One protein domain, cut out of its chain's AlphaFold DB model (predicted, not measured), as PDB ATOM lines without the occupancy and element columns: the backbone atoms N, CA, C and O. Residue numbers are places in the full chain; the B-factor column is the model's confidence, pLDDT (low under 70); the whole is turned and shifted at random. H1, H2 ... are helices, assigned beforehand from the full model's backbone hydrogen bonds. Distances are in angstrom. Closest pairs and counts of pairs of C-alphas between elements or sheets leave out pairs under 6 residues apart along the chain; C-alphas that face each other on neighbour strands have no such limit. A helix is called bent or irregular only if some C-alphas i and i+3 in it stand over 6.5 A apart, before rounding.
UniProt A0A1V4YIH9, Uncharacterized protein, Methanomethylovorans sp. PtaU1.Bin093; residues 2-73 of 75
ATOM      1  N   LYS A   2     120.858 222.916 149.113       83.06
ATOM      2  CA  LYS A   2     122.305 222.610 148.994       83.06
ATOM      3  C   LYS A   2     123.198 223.391 149.976       83.06
ATOM      4  O   LYS A   2     124.019 222.783 150.650       83.06
ATOM      5  N   GLN A   3     122.976 224.700 150.128       92.62
ATOM      6  CA  GLN A   3     123.779 225.536 151.034       92.62
ATOM      7  C   GLN A   3     123.651 225.132 152.509       92.62
ATOM      8  O   GLN A   3     124.639 225.084 153.227       92.62
ATOM      9  N   GLN A   4     122.438 224.809 152.959       94.38
ATOM     10  CA  GLN A   4     122.197 224.399 154.343       94.38
ATOM     11  C   GLN A   4     122.898 223.075 154.662       94.38
ATOM     12  O   GLN A   4     123.495 222.946 155.724       94.38
ATOM     13  N   VAL A   5     122.881 222.117 153.727       95.75
ATOM     14  CA  VAL A   5     123.607 220.845 153.878       95.75
ATOM     15  C   VAL A   5     125.114 221.092 153.966       95.75
ATOM     16  O   VAL A   5     125.757 220.562 154.865       95.75
ATOM     17  N   ILE A   6     125.667 221.940 153.093       96.69
ATOM     18  CA  ILE A   6     127.092 222.303 153.124       96.69
ATOM     19  C   ILE A   6     127.463 222.958 154.461       96.69
ATOM     20  O   ILE A   6     128.458 222.571 155.064       96.69
ATOM     21  N   ASN A   7     126.647 223.890 154.959       97.00
ATOM     22  CA  ASN A   7     126.901 224.559 156.236       97.00
ATOM     23  C   ASN A   7     126.887 223.574 157.416       97.00
ATOM     24  O   ASN A   7     127.757 223.653 158.280       97.00
ATOM     25  N   GLN A   8     125.955 222.615 157.438       97.31
ATOM     26  CA  GLN A   8     125.923 221.611 158.506       97.31
ATOM     27  C   GLN A   8     127.088 220.630 158.424       97.31
ATOM     28  O   GLN A   8     127.652 220.277 159.456       97.31
ATOM     29  N   LEU A   9     127.497 220.230 157.219       97.81
ATOM     30  CA  LEU A   9     128.695 219.410 157.045       97.81
ATOM     31  C   LEU A   9     129.953 220.161 157.487       97.81
ATOM     32  O   LEU A   9     130.776 219.586 158.193       97.81
ATOM     33  N   ALA A  10     130.076 221.444 157.138       97.62
ATOM     34  CA  ALA A  10     131.176 222.282 157.597       97.62
ATOM     35  C   ALA A  10     131.204 222.361 159.129       97.62
ATOM     36  O   ALA A  10     132.241 222.090 159.722       97.62
ATOM     37  N   ALA A  11     130.064 222.622 159.778       97.94
ATOM     38  CA  ALA A  11     129.976 222.666 161.236       97.94
ATOM     39  C   ALA A  11     130.380 221.334 161.894       97.94
ATOM     40  O   ALA A  11     131.150 221.334 162.854       97.94
ATOM     41  N   LEU A  12     129.909 220.199 161.361       98.19
ATOM     42  CA  LEU A  12     130.267 218.867 161.858       98.19
ATOM     43  C   LEU A  12     131.767 218.586 161.716       98.19
ATOM     44  O   LEU A  12     132.398 218.124 162.665       98.19
ATOM     45  N   ILE A  13     132.345 218.894 160.553       98.19
ATOM     46  CA  ILE A  13     133.773 218.700 160.284       98.19
ATOM     47  C   ILE A  13     134.615 219.616 161.180       98.19
ATOM     48  O   ILE A  13     135.573 219.152 161.794       98.19
ATOM     49  N   THR A  14     134.245 220.891 161.316       97.94
ATOM     50  CA  THR A  14     134.928 221.839 162.207       97.94
ATOM     51  C   THR A  14     134.871 221.379 163.660       97.94
ATOM     52  O   THR A  14     135.888 221.439 164.344       97.94
ATOM     53  N   ALA A  15     133.730 220.873 164.134       98.12
ATOM     54  CA  ALA A  15     133.613 220.335 165.487       98.12
ATOM     55  C   ALA A  15     134.493 219.090 165.688       98.12
ATOM     56  O   ALA A  15     135.212 219.001 166.684       98.12
ATOM     57  N   ALA A  16     134.493 218.160 164.727       98.25
ATOM     58  CA  ALA A  16     135.324 216.959 164.776       98.25
ATOM     59  C   ALA A  16     136.823 217.299 164.810       98.25
ATOM     60  O   ALA A  16     137.546 216.813 165.678       98.25
ATOM     61  N   PHE A  17     137.290 218.181 163.923       97.94
ATOM     62  CA  PHE A  17     138.683 218.633 163.940       97.94
ATOM     63  C   PHE A  17     139.018 219.467 165.173       97.94
ATOM     64  O   PHE A  17     140.122 219.340 165.693       97.94
ATOM     65  N   GLY A  18     138.079 220.268 165.681       97.56
ATOM     66  CA  GLY A  18     138.241 220.988 166.942       97.56
ATOM     67  C   GLY A  18     138.498 220.038 168.113       97.56
ATOM     68  O   GLY A  18     139.408 220.274 168.906       97.56
ATOM     69  N   LEU A  19     137.768 218.920 168.177       97.94
ATOM     70  CA  LEU A  19     137.992 217.874 169.177       97.94
ATOM     71  C   LEU A  19     139.364 217.206 169.007       97.94
ATOM     72  O   LEU A  19     140.104 217.080 169.979       97.94
ATOM     73  N   VAL A  20     139.727 216.813 167.783       97.50
ATOM     74  CA  VAL A  20     141.041 216.207 167.499       97.50
ATOM     75  C   VAL A  20     142.178 217.158 167.875       97.50
ATOM     76  O   VAL A  20     143.141 216.740 168.515       97.50
ATOM     77  N   ALA A  21     142.054 218.444 167.537       97.50
ATOM     78  CA  ALA A  21     143.031 219.463 167.897       97.50
ATOM     79  C   ALA A  21     143.155 219.604 169.421       97.50
ATOM     80  O   ALA A  21     144.269 219.617 169.938       97.50
ATOM     81  N   ALA A  22     142.035 219.648 170.151       96.50
ATOM     82  CA  ALA A  22     142.048 219.713 171.612       96.50
ATOM     83  C   ALA A  22     142.759 218.501 172.245       96.50
ATOM     84  O   ALA A  22     143.558 218.667 173.168       96.50
ATOM     85  N   LEU A  23     142.521 217.293 171.722       96.81
ATOM     86  CA  LEU A  23     143.192 216.071 172.179       96.81
ATOM     87  C   LEU A  23     144.700 216.099 171.885       96.81
ATOM     88  O   LEU A  23     145.500 215.814 172.773       96.81
ATOM     89  N   ALA A  24     145.098 216.524 170.684       97.94
ATOM     90  CA  ALA A  24     146.507 216.635 170.314       97.94
ATOM     91  C   ALA A  24     147.263 217.642 171.199       97.94
ATOM     92  O   ALA A  24     148.383 217.371 171.629       97.94
ATOM     93  N   TRP A  25     146.644 218.781 171.530       95.06
ATOM     94  CA  TRP A  25     147.227 219.755 172.456       95.06
ATOM     95  C   TRP A  25     147.356 219.210 173.882       95.06
ATOM     96  O   TRP A  25     148.359 219.482 174.536       95.06
ATOM     97  N   ASN A  26     146.399 218.411 174.365       93.06
ATOM     98  CA  ASN A  26     146.520 217.734 175.661       93.06
ATOM     99  C   ASN A  26     147.751 216.818 175.706       93.06
ATOM    100  O   ASN A  26     148.516 216.866 176.669       93.06
ATOM    101  N   ASP A  27     147.956 216.013 174.667       95.62
ATOM    102  CA  ASP A  27     149.085 215.083 174.614       95.62
ATOM    103  C   ASP A  27     150.419 215.824 174.450       95.62
ATOM    104  O   ASP A  27     151.397 215.497 175.125       95.62
ATOM    105  N   ALA A  28     150.445 216.885 173.637       95.25
ATOM    106  CA  ALA A  28     151.609 217.750 173.477       95.25
ATOM    107  C   ALA A  28     151.992 218.469 174.778       95.25
ATOM    108  O   ALA A  28     153.166 218.529 175.126       95.25
ATOM    109  N   ILE A  29     151.022 218.991 175.535       92.81
ATOM    110  CA  ILE A  29     151.303 219.624 176.827       92.81
ATOM    111  C   ILE A  29     151.858 218.585 177.801       92.81
ATOM    112  O   ILE A  29     152.873 218.847 178.438       92.81
ATOM    113  N   LYS A  30     151.255 217.393 177.889       92.25
ATOM    114  CA  LYS A  30     151.736 216.318 178.774       92.25
ATOM    115  C   LYS A  30     153.158 215.873 178.446       92.25
ATOM    116  O   LYS A  30     153.921 215.616 179.374       92.25
ATOM    117  N   SER A  31     153.535 215.814 177.168       95.31
ATOM    118  CA  SER A  31     154.890 215.412 176.773       95.31
ATOM    119  C   SER A  31     155.965 216.391 177.255       95.31
ATOM    120  O   SER A  31     157.076 215.964 177.554       95.31
ATOM    121  N   LEU A  32     155.633 217.676 177.447       94.00
ATOM    122  CA  LEU A  32     156.554 218.648 178.050       94.00
ATOM    123  C   LEU A  32     156.905 218.303 179.503       94.00
ATOM    124  O   LEU A  32     157.996 218.647 179.950       94.00
ATOM    125  N   PHE A  33     156.002 217.637 180.228       92.88
ATOM    126  CA  PHE A  33     156.182 217.235 181.630       92.88
ATOM    127  C   PHE A  33     156.661 215.792 181.796       92.88
ATOM    128  O   PHE A  33     156.983 215.388 182.911       92.88
ATOM    129  N   ALA A  34     156.685 215.009 180.717       92.12
ATOM    130  CA  ALA A  34     157.219 213.655 180.726       92.12
ATOM    131  C   ALA A  34     158.750 213.667 180.865       92.12
ATOM    132  O   ALA A  34     159.399 214.698 180.677       92.12
ATOM    133  N   GLU A  35     159.334 212.520 181.205       91.94
ATOM    134  CA  GLU A  35     160.787 212.373 181.317       91.94
ATOM    135  C   GLU A  35     161.486 212.766 180.004       91.94
ATOM    136  O   GLU A  35     161.083 212.344 178.920       91.94
ATOM    137  N   GLY A  36     162.499 213.634 180.098       89.75
ATOM    138  CA  GLY A  36     163.172 214.235 178.939       89.75
ATOM    139  C   GLY A  36     162.466 215.460 178.333       89.75
ATOM    140  O   GLY A  36     163.026 216.107 177.450       89.75
ATOM    141  N   GLY A  37     161.271 215.816 178.810       92.31
ATOM    142  CA  GLY A  37     160.546 217.021 178.411       92.31
ATOM    143  C   GLY A  37     161.110 218.304 179.034       92.31
ATOM    144  O   GLY A  37     161.696 218.299 180.118       92.31
ATOM    145  N   ALA A  38     160.896 219.441 178.363       93.31
ATOM    146  CA  ALA A  38     161.433 220.743 178.779       93.31
ATOM    147  C   ALA A  38     160.938 221.221 180.160       93.31
ATOM    148  O   ALA A  38     161.598 222.029 180.811       93.31
ATOM    149  N   LEU A  39     159.782 220.728 180.612       93.19
ATOM    150  CA  LEU A  39     159.156 221.063 181.892       93.19
ATOM    151  C   LEU A  39     159.174 219.888 182.881       93.19
ATOM    152  O   LEU A  39     158.499 219.946 183.910       93.19
ATOM    153  N   TYR A  40     159.966 218.841 182.619       92.06
ATOM    154  CA  TYR A  40     160.087 217.685 183.512       92.06
ATOM    155  C   TYR A  40     160.482 218.088 184.940       92.06
ATOM    156  O   TYR A  40     159.931 217.568 185.909       92.06
ATOM    157  N   PHE A  41     161.361 219.090 185.085       91.69
ATOM    158  CA  PHE A  41     161.773 219.604 186.395       91.69
ATOM    159  C   PHE A  41     160.588 220.089 187.240       91.69
ATOM    160  O   PHE A  41     160.648 219.998 188.459       91.69
ATOM    161  N   LEU A  42     159.523 220.603 186.613       89.31
ATOM    162  CA  LEU A  42     158.329 221.085 187.305       89.31
ATOM    163  C   LEU A  42     157.418 219.919 187.704       89.31
ATOM    164  O   LEU A  42     156.776 219.969 188.750       89.31
ATOM    165  N   ALA A  43     157.413 218.838 186.918       86.56
ATOM    166  CA  ALA A  43     156.716 217.601 187.262       86.56
ATOM    167  C   ALA A  43     157.309 216.930 188.513       86.56
ATOM    168  O   ALA A  43     156.573 216.323 189.291       86.56
ATOM    169  N   SER A  44     158.612 217.102 188.770       85.38
ATOM    170  CA  SER A  44     159.274 216.608 189.988       85.38
ATOM    171  C   SER A  44     158.727 217.229 191.284       85.38
ATOM    172  O   SER A  44     158.906 216.655 192.353       85.38
ATOM    173  N   TRP A  45     158.021 218.363 191.205       89.44
ATOM    174  CA  TRP A  45     157.353 219.011 192.346       89.44
ATOM    175  C   TRP A  45     155.968 218.403 192.634       89.44
ATOM    176  O   TRP A  45     155.258 218.850 193.535       89.44
ATOM    177  N   GLY A  46     155.577 217.373 191.878       89.75
ATOM    178  CA  GLY A  46     154.329 216.639 192.033       89.75
ATOM    179  C   GLY A  46     153.171 217.191 191.201       89.75
ATOM    180  O   GLY A  46     153.251 218.229 190.542       89.75
ATOM    181  N   ILE A  47     152.044 216.476 191.250       87.31
ATOM    182  CA  ILE A  47     150.875 216.724 190.390       87.31
ATOM    183  C   ILE A  47     150.243 218.114 190.577       87.31
ATOM    184  O   ILE A  47     149.682 218.673 189.635       87.31
ATOM    185  N   TRP A  48     150.375 218.703 191.768       93.25
ATOM    186  CA  TRP A  48     149.851 220.035 192.074       93.25
ATOM    187  C   TRP A  48     150.604 221.153 191.352       93.25
ATOM    188  O   TRP A  48     149.977 222.126 190.938       93.25
ATOM    189  N   ALA A  49     151.918 221.011 191.148       90.12
ATOM    190  CA  ALA A  49     152.711 221.996 190.415       90.12
ATOM    191  C   ALA A  49     152.308 222.040 188.935       90.12
ATOM    192  O   ALA A  49     152.076 223.120 188.389       90.12
ATOM    193  N   TYR A  50     152.128 220.867 188.319       89.56
ATOM    194  CA  TYR A  50     151.568 220.743 186.973       89.56
ATOM    195  C   TYR A  50     150.182 221.398 186.875       89.56
ATOM    196  O   TYR A  50     149.960 222.243 186.008       89.56
ATOM    197  N   ALA A  51     149.265 221.044 187.784       92.50
ATOM    198  CA  ALA A  51     147.897 221.552 187.758       92.50
ATOM    199  C   ALA A  51     147.862 223.081 187.876       92.50
ATOM    200  O   ALA A  51     147.249 223.746 187.044       92.50
ATOM    201  N   LEU A  52     148.579 223.646 188.852       95.00
ATOM    202  CA  LEU A  52     148.630 225.089 189.061       95.00
ATOM    203  C   LEU A  52     149.227 225.816 187.850       95.00
ATOM    204  O   LEU A  52     148.665 226.813 187.401       95.00
ATOM    205  N   PHE A  53     150.327 225.305 187.291       93.62
ATOM    206  CA  PHE A  53     150.977 225.905 186.128       93.62
ATOM    207  C   PHE A  53     150.054 225.935 184.904       93.62
ATOM    208  O   PHE A  53     149.870 226.988 184.291       93.62
ATOM    209  N   VAL A  54     149.423 224.803 184.575       92.38
ATOM    210  CA  VAL A  54     148.502 224.717 183.433       92.38
ATOM    211  C   VAL A  54     147.267 225.595 183.655       92.38
ATOM    212  O   VAL A  54     146.823 226.260 182.720       92.38
ATOM    213  N   THR A  55     146.739 225.680 184.882       95.00
ATOM    214  CA  THR A  55     145.620 226.582 185.206       95.00
ATOM    215  C   THR A  55     145.996 228.050 185.030       95.00
ATOM    216  O   THR A  55     145.239 228.797 184.410       95.00
ATOM    217  N   VAL A  56     147.161 228.476 185.524       96.38
ATOM    218  CA  VAL A  56     147.626 229.862 185.361       96.38
ATOM    219  C   VAL A  56     147.786 230.199 183.879       96.38
ATOM    220  O   VAL A  56     147.274 231.225 183.433       96.38
ATOM    221  N   LEU A  57     148.415 229.316 183.096       93.81
ATOM    222  CA  LEU A  57     148.536 229.497 181.648       93.81
ATOM    223  C   LEU A  57     147.168 229.611 180.962       93.81
ATOM    224  O   LEU A  57     146.968 230.516 180.154       93.81
ATOM    225  N   ALA A  58     146.215 228.742 181.304       94.19
ATOM    226  CA  ALA A  58     144.871 228.771 180.730       94.19
ATOM    227  C   ALA A  58     144.146 230.097 181.019       94.19
ATOM    228  O   ALA A  58     143.534 230.677 180.121       94.19
ATOM    229  N   VAL A  59     144.248 230.608 182.250       97.06
ATOM    230  CA  VAL A  59     143.655 231.895 182.645       97.06
ATOM    231  C   VAL A  59     144.300 233.053 181.883       97.06
ATOM    232  O   VAL A  59     143.583 233.868 181.305       97.06
ATOM    233  N   VAL A  60     145.635 233.107 181.819       97.25
ATOM    234  CA  VAL A  60     146.364 234.162 181.091       97.25
ATOM    235  C   VAL A  60     145.977 234.176 179.612       97.25
ATOM    236  O   VAL A  60     145.635 235.232 179.077       97.25
ATOM    237  N   MET A  61     145.958 233.009 178.965       95.00
ATOM    238  CA  MET A  61     145.558 232.887 177.562       95.00
ATOM    239  C   MET A  61     144.102 233.306 177.345       95.00
ATOM    240  O   MET A  61     143.802 233.992 176.370       95.00
ATOM    241  N   THR A  62     143.203 232.956 178.268       94.94
ATOM    242  CA  THR A  62     141.781 233.322 178.184       94.94
ATOM    243  C   THR A  62     141.583 234.833 178.301       94.94
ATOM    244  O   THR A  62     140.837 235.413 177.513       94.94
ATOM    245  N   ILE A  63     142.281 235.493 179.232       96.00
ATOM    246  CA  ILE A  63     142.246 236.956 179.378       96.00
ATOM    247  C   ILE A  63     142.802 237.631 178.120       96.00
ATOM    248  O   ILE A  63     142.201 238.576 177.609       96.00
ATOM    249  N   TRP A  64     143.924 237.133 177.592       95.44
ATOM    250  CA  TRP A  64     144.546 237.688 176.392       95.44
ATOM    251  C   TRP A  64     143.631 237.584 175.165       95.44
ATOM    252  O   TRP A  64     143.378 238.591 174.503       95.44
ATOM    253  N   ILE A  65     143.067 236.399 174.905       94.31
ATOM    254  CA  ILE A  65     142.120 236.178 173.802       94.31
ATOM    255  C   ILE A  65     140.858 237.028 173.991       94.31
ATOM    256  O   ILE A  65     140.387 237.641 173.032       94.31
ATOM    257  N   GLY A  66     140.334 237.119 175.218       93.50
ATOM    258  CA  GLY A  66     139.185 237.970 175.537       93.50
ATOM    259  C   GLY A  66     139.440 239.442 175.205       93.50
ATOM    260  O   GLY A  66     138.612 240.080 174.557       93.50
ATOM    261  N   GLY A  67     140.621 239.957 175.556       91.94
ATOM    262  CA  GLY A  67     141.028 241.321 175.218       91.94
ATOM    263  C   GLY A  67     141.180 241.559 173.711       91.94
ATOM    264  O   GLY A  67     140.798 242.620 173.217       91.94
ATOM    265  N   LEU A  68     141.697 240.580 172.957       93.25
ATOM    266  CA  LEU A  68     141.775 240.662 171.492       93.25
ATOM    267  C   LEU A  68     140.383 240.693 170.846       93.25
ATOM    268  O   LEU A  68     140.140 241.508 169.958       93.25
ATOM    269  N   ALA A  69     139.460 239.860 171.328       91.00
ATOM    270  CA  ALA A  69     138.092 239.799 170.822       91.00
ATOM    271  C   ALA A  69     137.292 241.085 171.098       91.00
ATOM    272  O   ALA A  69     136.404 241.445 170.326       91.00
ATOM    273  N   GLU A  70     137.577 241.788 172.196       90.12
ATOM    274  CA  GLU A  70     136.943 243.078 172.478       90.12
ATOM    275  C   GLU A  70     137.469 244.186 171.557       90.12
ATOM    276  O   GLU A  70     136.691 245.020 171.090       90.12
ATOM    277  N   LYS A  71     138.772 244.178 171.248       85.81
ATOM    278  CA  LYS A  71     139.374 245.125 170.298       85.81
ATOM    279  C   LYS A  71     138.819 244.942 168.888       85.81
ATOM    280  O   LYS A  71     138.425 245.928 168.279       85.81
ATOM    281  N   SER A  72     138.678 243.700 168.421       88.31
ATOM    282  CA  SER A  72     138.140 243.409 167.083       88.31
ATOM    283  C   SER A  72     136.651 243.731 166.908       88.31
ATOM    284  O   SER A  72     136.143 243.623 165.803       88.31
ATOM    285  N   LYS A  73     135.916 244.028 167.990       78.56
ATOM    286  CA  LYS A  73     134.514 244.488 167.934       78.56
ATOM    287  C   LYS A  73     134.379 246.011 167.929       78.56
ATOM    288  O   LYS A  73     133.277 246.508 167.713       78.56
TER     289      LYS A  73
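Overview. This is residues 2 to 73 of the 75 residues of an uncharacterized protein of Methanomethylovorans sp. PtaU1.Bin093 (UniProt A0A1V4YIH9). Two long helices, H1 and H3, make an open V, with the one-turn helix H2 and two links at its corner. From that corner the two arms run away from each other: residues 2 to 28 of H1 stand free, and so do residues 55 to 73, of which 55 to 71 belong to H3. The printed part has 72 residues with three named helices, H1, H2 and H3 in that order along the chain, and no named strand; the class is all helix. The whole is extended, with a radius of gyration of the C-alphas of 17.6 A, and elongated, spanning 55 by 30 by 17 A.

Along the chain. Begin at C-alpha 2, at (122.305, 222.610, 148.994); from there H1, residues 2 to 33, runs 47.3 A to C-alpha 33 at (156.182, 217.235, 181.630). It is the longest helix, with 32 residues. Six residues later you reach H2, residues 40 to 43, which has four residues. After three more residues find C-alpha 47 at (150.875, 216.724, 190.390), where H3, residues 47 to 71, begins; it runs 36.6 A to C-alpha 71 at (139.374, 245.125, 170.298). No helix is bent or irregular.

Arrangement. Look first at the end of H1, where residues 32 to 33 alone touch H2. H1 and H2 touch only at the corner by their link, and their closest C-alphas, those of Phe 33 and Tyr 40, are 4.4 A apart. Next, H2 and H3 touch only at the corner by their link, H3 with residues 49 to 50 alone; the closest C-alphas, those of Ala 43 and Tyr 50, are 6.0 A apart. H1 and H3 are close but not clearly touching, with the closest C-alphas, those of Phe 33 and Tyr 50, 7.9 A apart. Their lines stand at a steep tilt of 40 degrees, and they run opposite ways. On the backbone, every O i to N i+4 pair in H3 is within hydrogen-bond range, as are 27 of 28 in H1; H2 is too short for such a pair, but its one O i to N i+3 pair is within range.

Size, cuts and confidence. The two C-alphas farthest apart are those of Lys 2 and Trp 45, at 55.9 A, while the first and last printed C-alphas, those of Lys 2 and Lys 73, are 31.4 A apart. The printed part has no cut. The link from H1 to H2 is short and the link from H2 to H3 is tight; no link is long. The mean pLDDT of the printed part is 93.6, and no printed residue is under 70 in this predicted model.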